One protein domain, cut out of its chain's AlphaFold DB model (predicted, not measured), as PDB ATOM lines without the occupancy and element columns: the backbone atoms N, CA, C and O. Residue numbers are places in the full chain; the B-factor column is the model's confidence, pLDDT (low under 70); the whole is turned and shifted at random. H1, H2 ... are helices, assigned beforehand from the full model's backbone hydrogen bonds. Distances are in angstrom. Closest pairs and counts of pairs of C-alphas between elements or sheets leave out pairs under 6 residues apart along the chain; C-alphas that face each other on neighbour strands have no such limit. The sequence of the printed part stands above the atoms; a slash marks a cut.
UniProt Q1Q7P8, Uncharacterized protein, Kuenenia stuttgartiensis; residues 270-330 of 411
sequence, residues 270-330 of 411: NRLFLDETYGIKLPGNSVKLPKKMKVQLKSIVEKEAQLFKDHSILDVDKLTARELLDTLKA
ATOM      1  N   ASN A 270     122.949 105.898 136.886       74.19
ATOM      2  CA  ASN A 270     123.349 106.138 138.273       74.19
ATOM      3  C   ASN A 270     123.852 107.583 138.481       74.19
ATOM      4  O   ASN A 270     123.776 108.432 137.593       74.19
ATOM      5  N   ARG A 271     124.355 107.892 139.685       84.75
ATOM      6  CA  ARG A 271     124.876 109.229 140.031       84.75
ATOM      7  C   ARG A 271     125.989 109.703 139.095       84.75
ATOM      8  O   ARG A 271     125.990 110.876 138.743       84.75
ATOM      9  N   LEU A 272     126.925 108.815 138.751       77.25
ATOM     10  CA  LEU A 272     128.045 109.140 137.866       77.25
ATOM     11  C   LEU A 272     127.533 109.444 136.466       77.25
ATOM     12  O   LEU A 272     127.899 110.469 135.913       77.25
ATOM     13  N   PHE A 273     126.608 108.633 135.950       76.88
ATOM     14  CA  PHE A 273     125.986 108.885 134.653       76.88
ATOM     15  C   PHE A 273     125.336 110.276 134.570       76.88
ATOM     16  O   PHE A 273     125.579 111.018 133.619       76.88
ATOM     17  N   LEU A 274     124.548 110.656 135.582       78.81
ATOM     18  CA  LEU A 274     123.880 111.961 135.616       78.81
ATOM     19  C   LEU A 274     124.873 113.135 135.651       78.81
ATOM     20  O   LEU A 274     124.617 114.168 135.030       78.81
ATOM     21  N   ASP A 275     126.001 112.974 136.343       84.88
ATOM     22  CA  ASP A 275     127.081 113.962 136.387       84.88
ATOM     23  C   ASP A 275     127.837 114.034 135.052       84.88
ATOM     24  O   ASP A 275     127.905 115.090 134.435       84.88
ATOM     25  N   GLU A 276     128.341 112.905 134.558       78.06
ATOM     26  CA  GLU A 276     129.184 112.841 133.359       78.06
ATOM     27  C   GLU A 276     128.422 113.223 132.084       78.06
ATOM     28  O   GLU A 276     128.968 113.908 131.221       78.06
ATOM     29  N   THR A 277     127.153 112.821 131.974       76.81
ATOM     30  CA  THR A 277     126.361 113.005 130.747       76.81
ATOM     31  C   THR A 277     125.594 114.323 130.741       76.81
ATOM     32  O   THR A 277     125.503 114.984 129.708       76.81
ATOM     33  N   TYR A 278     125.050 114.735 131.891       82.44
ATOM     34  CA  TYR A 278     124.177 115.912 131.978       82.44
ATOM     35  C   TYR A 278     124.699 117.010 132.917       82.44
ATOM     36  O   TYR A 278     124.035 118.034 133.089       82.44
ATOM     37  N   GLY A 279     125.866 116.829 133.544       84.62
ATOM     38  CA  GLY A 279     126.425 117.776 134.514       84.62
ATOM     39  C   GLY A 279     125.654 117.834 135.837       84.62
ATOM     40  O   GLY A 279     125.770 118.815 136.578       84.62
ATOM     41  N   ILE A 280     124.822 116.830 136.137       86.00
ATOM     42  CA  ILE A 280     123.969 116.796 137.330       86.00
ATOM     43  C   ILE A 280     124.670 116.043 138.459       86.00
ATOM     44  O   ILE A 280     124.502 114.839 138.656       86.00
ATOM     45  N   LYS A 281     125.392 116.798 139.287       89.94
ATOM     46  CA  LYS A 281     125.973 116.293 140.538       89.94
ATOM     47  C   LYS A 281     124.908 116.111 141.607       89.94
ATOM     48  O   LYS A 281     124.576 117.051 142.333       89.94
ATOM     49  N   LEU A 282     124.377 114.895 141.721       87.19
ATOM     50  CA  LEU A 282     123.419 114.569 142.774       87.19
ATOM     51  C   LEU A 282     124.061 114.702 144.172       87.19
ATOM     52  O   LEU A 282     125.128 114.132 144.417       87.19
ATOM     53  N   PRO A 283     123.397 115.373 145.132       89.00
ATOM     54  CA  PRO A 283     123.881 115.481 146.507       89.00
ATOM     55  C   PRO A 283     123.762 114.135 147.243       89.00
ATOM     56  O   PRO A 283     123.196 113.185 146.706       89.00
ATOM     57  N   GLY A 284     124.292 114.017 148.466       89.06
ATOM     58  CA  GLY A 284     124.246 112.771 149.257       89.06
ATOM     59  C   GLY A 284     122.842 112.147 149.352       89.06
ATOM     60  O   GLY A 284     121.843 112.842 149.216       89.06
ATOM     61  N   ASN A 285     122.750 110.828 149.563       89.19
ATOM     62  CA  ASN A 285     121.500 110.052 149.428       89.19
ATOM     63  C   ASN A 285     120.283 110.659 150.148       89.19
ATOM     64  O   ASN A 285     119.212 110.734 149.554       89.19
ATOM     65  N   SER A 286     120.459 111.131 151.381       91.19
ATOM     66  CA  SER A 286     119.386 111.699 152.213       91.19
ATOM     67  C   SER A 286     119.123 113.191 151.968       91.19
ATOM     68  O   SER A 286     118.273 113.789 152.625       91.19
ATOM     69  N   VAL A 287     119.871 113.826 151.063       91.62
ATOM     70  CA  VAL A 287     119.758 115.258 150.784       91.62
ATOM     71  C   VAL A 287     118.625 115.498 149.792       91.62
ATOM     72  O   VAL A 287     118.519 114.826 148.763       91.62
ATOM     73  N   LYS A 288     117.786 116.490 150.101       91.88
ATOM     74  CA  LYS A 288     116.694 116.937 149.233       91.88
ATOM     75  C   LYS A 288     117.241 117.609 147.979       91.88
ATOM     76  O   LYS A 288     118.159 118.426 148.056       91.88
ATOM     77  N   LEU A 289     116.639 117.307 146.834       90.38
ATOM     78  CA  LEU A 289     117.038 117.892 145.561       90.38
ATOM     79  C   LEU A 289     116.623 119.371 145.486       90.38
ATOM     80  O   LEU A 289     115.444 119.684 145.691       90.38
ATOM     81  N   PRO A 290     117.549 120.295 145.158       90.44
ATOM     82  CA  PRO A 290     117.215 121.699 144.957       90.44
ATOM     83  C   PRO A 290     116.190 121.882 143.834       90.44
ATOM     84  O   PRO A 290     116.248 121.193 142.815       90.44
ATOM     85  N   LYS A 291     115.313 122.886 143.957       86.94
ATOM     86  CA  LYS A 291     114.289 123.194 142.939       86.94
ATOM     87  C   LYS A 291     114.892 123.367 141.536       86.94
ATOM     88  O   LYS A 291     114.359 122.833 140.571       86.94
ATOM     89  N   LYS A 292     116.055 124.026 141.439       88.00
ATOM     90  CA  LYS A 292     116.813 124.198 140.185       88.00
ATOM     91  C   LYS A 292     117.208 122.860 139.540       88.00
ATOM     92  O   LYS A 292     117.111 122.718 138.329       88.00
ATOM     93  N   MET A 293     117.611 121.881 140.348       88.69
ATOM     94  CA  MET A 293     118.020 120.557 139.874       88.69
ATOM     95  C   MET A 293     116.820 119.740 139.387       88.69
ATOM     96  O   MET A 293     116.907 119.098 138.349       88.69
ATOM     97  N   LYS A 294     115.670 119.827 140.072       86.94
ATOM     98  CA  LYS A 294     114.424 119.190 139.606       86.94
ATOM     99  C   LYS A 294     113.974 119.735 138.247       86.94
ATOM    100  O   LYS A 294     113.534 118.965 137.405       86.94
ATOM    101  N   VAL A 295     114.141 121.040 138.004       86.69
ATOM    102  CA  VAL A 295     113.866 121.657 136.691       86.69
ATOM    103  C   VAL A 295     114.803 121.108 135.607       86.69
ATOM    104  O   VAL A 295     114.340 120.764 134.524       86.69
ATOM    105  N   GLN A 296     116.101 120.965 135.897       86.50
ATOM    106  CA  GLN A 296     117.050 120.351 134.957       86.50
ATOM    107  C   GLN A 296     116.685 118.893 134.644       86.50
ATOM    108  O   GLN A 296     116.628 118.523 133.472       86.50
ATOM    109  N   LEU A 297     116.364 118.097 135.670       85.50
ATOM    110  CA  LEU A 297     115.932 116.704 135.518       85.50
ATOM    111  C   LEU A 297     114.640 116.580 134.701       85.50
ATOM    112  O   LEU A 297     114.556 115.694 133.858       85.50
ATOM    113  N   LYS A 298     113.672 117.493 134.871       85.06
ATOM    114  CA  LYS A 298     112.457 117.525 134.035       85.06
ATOM    115  C   LYS A 298     112.773 117.723 132.551       85.06
ATOM    116  O   LYS A 298     112.224 117.013 131.720       85.06
ATOM    117  N   SER A 299     113.717 118.606 132.219       83.62
ATOM    118  CA  SER A 299     114.130 118.804 130.818       83.62
ATOM    119  C   SER A 299     114.805 117.569 130.203       83.62
ATOM    120  O   SER A 299     114.757 117.375 128.991       83.62
ATOM    121  N   ILE A 300     115.436 116.729 131.033       79.38
ATOM    122  CA  ILE A 300     116.041 115.461 130.603       79.38
ATOM    123  C   ILE A 300     114.953 114.410 130.422       79.38
ATOM    124  O   ILE A 300     114.934 113.741 129.397       79.38
ATOM    125  N   VAL A 301     114.012 114.315 131.365       74.50
ATOM    126  CA  VAL A 301     112.827 113.451 131.269       74.50
ATOM    127  C   VAL A 301     112.064 113.675 129.962       74.50
ATOM    128  O   VAL A 301     111.670 112.710 129.318       74.50
ATOM    129  N   GLU A 302     111.878 114.928 129.545       73.88
ATOM    130  CA  GLU A 302     111.177 115.261 128.298       73.88
ATOM    131  C   GLU A 302     111.917 114.768 127.045       73.88
ATOM    132  O   GLU A 302     111.283 114.405 126.055       73.88
ATOM    133  N   LYS A 303     113.255 114.724 127.083       72.12
ATOM    134  CA  LYS A 303     114.096 114.259 125.968       72.12
ATOM    135  C   LYS A 303     114.303 112.747 125.976       72.12
ATOM    136  O   LYS A 303     114.399 112.137 124.917       72.12
ATOM    137  N   GLU A 304     114.360 112.150 127.160       71.94
ATOM    138  CA  GLU A 304     114.712 110.751 127.386       71.94
ATOM    139  C   GLU A 304     113.747 110.099 128.380       71.94
ATOM    140  O   GLU A 304     114.124 109.566 129.426       71.94
ATOM    141  N   ALA A 305     112.459 110.108 128.023       66.19
ATOM    142  CA  ALA A 305     111.372 109.596 128.858       66.19
ATOM    143  C   ALA A 305     111.572 108.137 129.309       66.19
ATOM    144  O   ALA A 305     110.976 107.698 130.291       66.19
ATOM    145  N   GLN A 306     112.425 107.380 128.618       65.38
ATOM    146  CA  GLN A 306     112.700 105.975 128.904       65.38
ATOM    147  C   GLN A 306     113.608 105.761 130.128       65.38
ATOM    148  O   GLN A 306     113.585 104.669 130.691       65.38
ATOM    149  N   LEU A 307     114.339 106.791 130.580       66.31
ATOM    150  CA  LEU A 307     115.263 106.729 131.724       66.31
ATOM    151  C   LEU A 307     114.567 106.723 133.094       66.31
ATOM    152  O   LEU A 307     115.199 106.417 134.102       66.31
ATOM    153  N   PHE A 308     113.278 107.064 133.164       68.38
ATOM    154  CA  PHE A 308     112.540 107.215 134.422       68.38
ATOM    155  C   PHE A 308     111.307 106.309 134.431       68.38
ATOM    156  O   PHE A 308     110.554 106.238 133.458       68.38
ATOM    157  N   LYS A 309     111.117 105.574 135.531       67.62
ATOM    158  CA  LYS A 309     109.981 104.664 135.735       67.62
ATOM    159  C   LYS A 309     108.700 105.428 136.055       67.62
ATOM    160  O   LYS A 309     107.629 105.012 135.625       67.62
ATOM    161  N   ASP A 310     108.841 106.526 136.790       71.44
ATOM    162  CA  ASP A 310     107.764 107.422 137.181       71.44
ATOM    163  C   ASP A 310     108.253 108.871 137.083       71.44
ATOM    164  O   ASP A 310     109.084 109.318 137.871       71.44
ATOM    165  N   HIS A 311     107.755 109.606 136.090       75.44
ATOM    166  CA  HIS A 311     108.123 111.005 135.868       75.44
ATOM    167  C   HIS A 311     107.523 111.950 136.916       75.44
ATOM    168  O   HIS A 311     108.080 113.022 137.156       75.44
ATOM    169  N   SER A 312     106.431 111.539 137.572       80.06
ATOM    170  CA  SER A 312     105.737 112.341 138.587       80.06
ATOM    171  C   SER A 312     106.539 112.475 139.882       80.06
ATOM    172  O   SER A 312     106.318 113.398 140.667       80.06
ATOM    173  N   ILE A 313     107.559 111.628 140.075       79.81
ATOM    174  CA  ILE A 313     108.466 111.710 141.222       79.81
ATOM    175  C   ILE A 313     109.125 113.095 141.330       79.81
ATOM    176  O   ILE A 313     109.347 113.597 142.431       79.81
ATOM    177  N   LEU A 314     109.385 113.758 140.196       82.88
ATOM    178  CA  LEU A 314     110.005 115.084 140.151       82.88
ATOM    179  C   LEU A 314     109.088 116.203 140.677       82.88
ATOM    180  O   LEU A 314     109.583 117.299 140.956       82.88
ATOM    181  N   ASP A 315     107.794 115.930 140.852       84.88
ATOM    182  CA  ASP A 315     106.818 116.833 141.472       84.88
ATOM    183  C   ASP A 315     106.756 116.689 143.000       84.88
ATOM    184  O   ASP A 315     106.209 117.557 143.683       84.88
ATOM    185  N   VAL A 316     107.378 115.648 143.569       85.50
ATOM    186  CA  VAL A 316     107.424 115.441 145.021       85.50
ATOM    187  C   VAL A 316     108.237 116.550 145.678       85.50
ATOM    188  O   VAL A 316     109.439 116.703 145.442       85.50
ATOM    189  N   ASP A 317     107.600 117.311 146.566       80.44
ATOM    190  CA  ASP A 317     108.166 118.522 147.168       80.44
ATOM    191  C   ASP A 317     109.484 118.245 147.926       80.44
ATOM    192  O   ASP A 317     110.495 118.932 147.747       80.44
ATOM    193  N   LYS A 318     109.544 117.131 148.666       87.44
ATOM    194  CA  LYS A 318     110.709 116.717 149.472       87.44
ATOM    195  C   LYS A 318     111.533 115.571 148.870       87.44
ATOM    196  O   LYS A 318     112.185 114.866 149.629       87.44
ATOM    197  N   LEU A 319     111.558 115.433 147.542       88.94
ATOM    198  CA  LEU A 319     112.334 114.389 146.865       88.94
ATOM    199  C   LEU A 319     113.826 114.403 147.246       88.94
ATOM    200  O   LEU A 319     114.506 115.424 147.080       88.94
ATOM    201  N   THR A 320     114.336 113.267 147.707       91.44
ATOM    202  CA  THR A 320     115.754 113.020 147.995       91.44
ATOM    203  C   THR A 320     116.490 112.416 146.800       91.44
ATOM    204  O   THR A 320     115.890 111.859 145.879       91.44
ATOM    205  N   ALA A 321     117.823 112.500 146.808       87.69
ATOM    206  CA  ALA A 321     118.640 111.874 145.771       87.69
ATOM    207  C   ALA A 321     118.478 110.343 145.730       87.69
ATOM    208  O   ALA A 321     118.560 109.763 144.651       87.69
ATOM    209  N   ARG A 322     118.248 109.682 146.876       85.69
ATOM    210  CA  ARG A 322     118.005 108.233 146.917       85.69
ATOM    211  C   ARG A 322     116.691 107.857 146.240       85.69
ATOM    212  O   ARG A 322     116.703 106.999 145.369       85.69
ATOM    213  N   GLU A 323     115.608 108.540 146.595       87.06
ATOM    214  CA  GLU A 323     114.285 108.307 146.003       87.06
ATOM    215  C   GLU A 323     114.301 108.544 144.487       87.06
ATOM    216  O   GLU A 323     113.747 107.742 143.747       87.06
ATOM    217  N   LEU A 324     115.004 109.579 144.003       86.19
ATOM    218  CA  LEU A 324     115.201 109.776 142.562       86.19
ATOM    219  C   LEU A 324     115.889 108.565 141.918       86.19
ATOM    220  O   LEU A 324     115.394 108.050 140.920       86.19
ATOM    221  N   LEU A 325     117.016 108.111 142.479       83.00
ATOM    222  CA  LEU A 325     117.770 106.972 141.941       83.00
ATOM    223  C   LEU A 325     116.928 105.690 141.913       83.00
ATOM    224  O   LEU A 325     116.996 104.951 140.938       83.00
ATOM    225  N   ASP A 326     116.095 105.464 142.931       80.75
ATOM    226  CA  ASP A 326     115.194 104.307 143.010       80.75
ATOM    227  C   ASP A 326     114.063 104.351 141.954       80.75
ATOM    228  O   ASP A 326     113.451 103.324 141.653       80.75
ATOM    229  N   THR A 327     113.793 105.524 141.363       77.19
ATOM    230  CA  THR A 327     112.809 105.705 140.275       77.19
ATOM    231  C   THR A 327     113.402 105.719 138.870       77.19
ATOM    232  O   THR A 327     112.643 105.751 137.896       77.19
ATOM    233  N   LEU A 328     114.729 105.676 138.727       74.50
ATOM    234  CA  LEU A 328     115.353 105.533 137.415       74.50
ATOM    235  C   LEU A 328     114.977 104.164 136.842       74.50
ATOM    236  O   LEU A 328     115.043 103.136 137.517       74.50
ATOM    237  N   LYS A 329     114.495 104.151 135.601       64.56
ATOM    238  CA  LYS A 329     114.132 102.914 134.921       64.56
ATOM    239  C   LYS A 329     115.428 102.200 134.559       64.56
ATOM    240  O   LYS A 329     116.279 102.781 133.889       64.56
ATOM    241  N   ALA A 330     115.544 100.930 134.947       61.38
ATOM    242  CA  ALA A 330     116.438 100.030 134.237       61.38
ATOM    243  C   ALA A 330     115.992 100.054 132.763       61.38
ATOM    244  O   ALA A 330     114.796  99.841 132.507       61.38
TER     245      ALA A 330
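Overview. This is residues 270 to 330 of the 411 residues of an uncharacterized protein of Kuenenia stuttgartiensis (UniProt Q1Q7P8). Four short helices form a small rounded ball, with H2 and H4 in the middle layer and H1 and H3 on opposite sides of it. A long loop, residues 279 to 290, joins H1 to H2. The printed part has 61 residues, of which 33 are in four named helices, in the order H1, H2, H3, H4 along the chain, with no named strand; the class is all helix, and the whole is compact, with a radius of gyration of the C-alphas of 10.3 A and spans of 25 by 24 by 21 A.

Along the chain. H1, residues 271 to 278, begins at C-alpha (124.876, 109.229, 140.031) and is 10.5 A long. H2, residues 291 to 303, is the longest at 19.2 A. H3 is residues 311 to 315, 8.2 A. H4, residues 321 to 327, 10.1 A, ends at C-alpha (112.809, 105.705, 140.275).

Arrangement. H1 and H2 are near each other, with 5 pairs of C-alphas within 10 A. H1 and H4 are close but not clearly touching, about perpendicular at 83 degrees; their closest C-alphas, Arg 271 and Leu 325, are 7.7 A apart. H2 and H3 touch, closest at the C-alphas of Lys 294 and Leu 314, 6.1 A. H3 and H4 only just touch, with 3 pairs of C-alphas within 8 A, the closest Ile 313 and Leu 324, 7.1 A. H2 and H4 are apart. Every O i to N i+4 pair is within hydrogen-bond range in H1 and H4, 8 of 9 in H2, and 0 of 1 in H3, where 2 of 2 O i to N i+3 pairs are.

Size, cuts and confidence. The printed part has no cut. The link H1 to H2 is long. Residues 305 to 309 and 329 to 330 have pLDDT under 70.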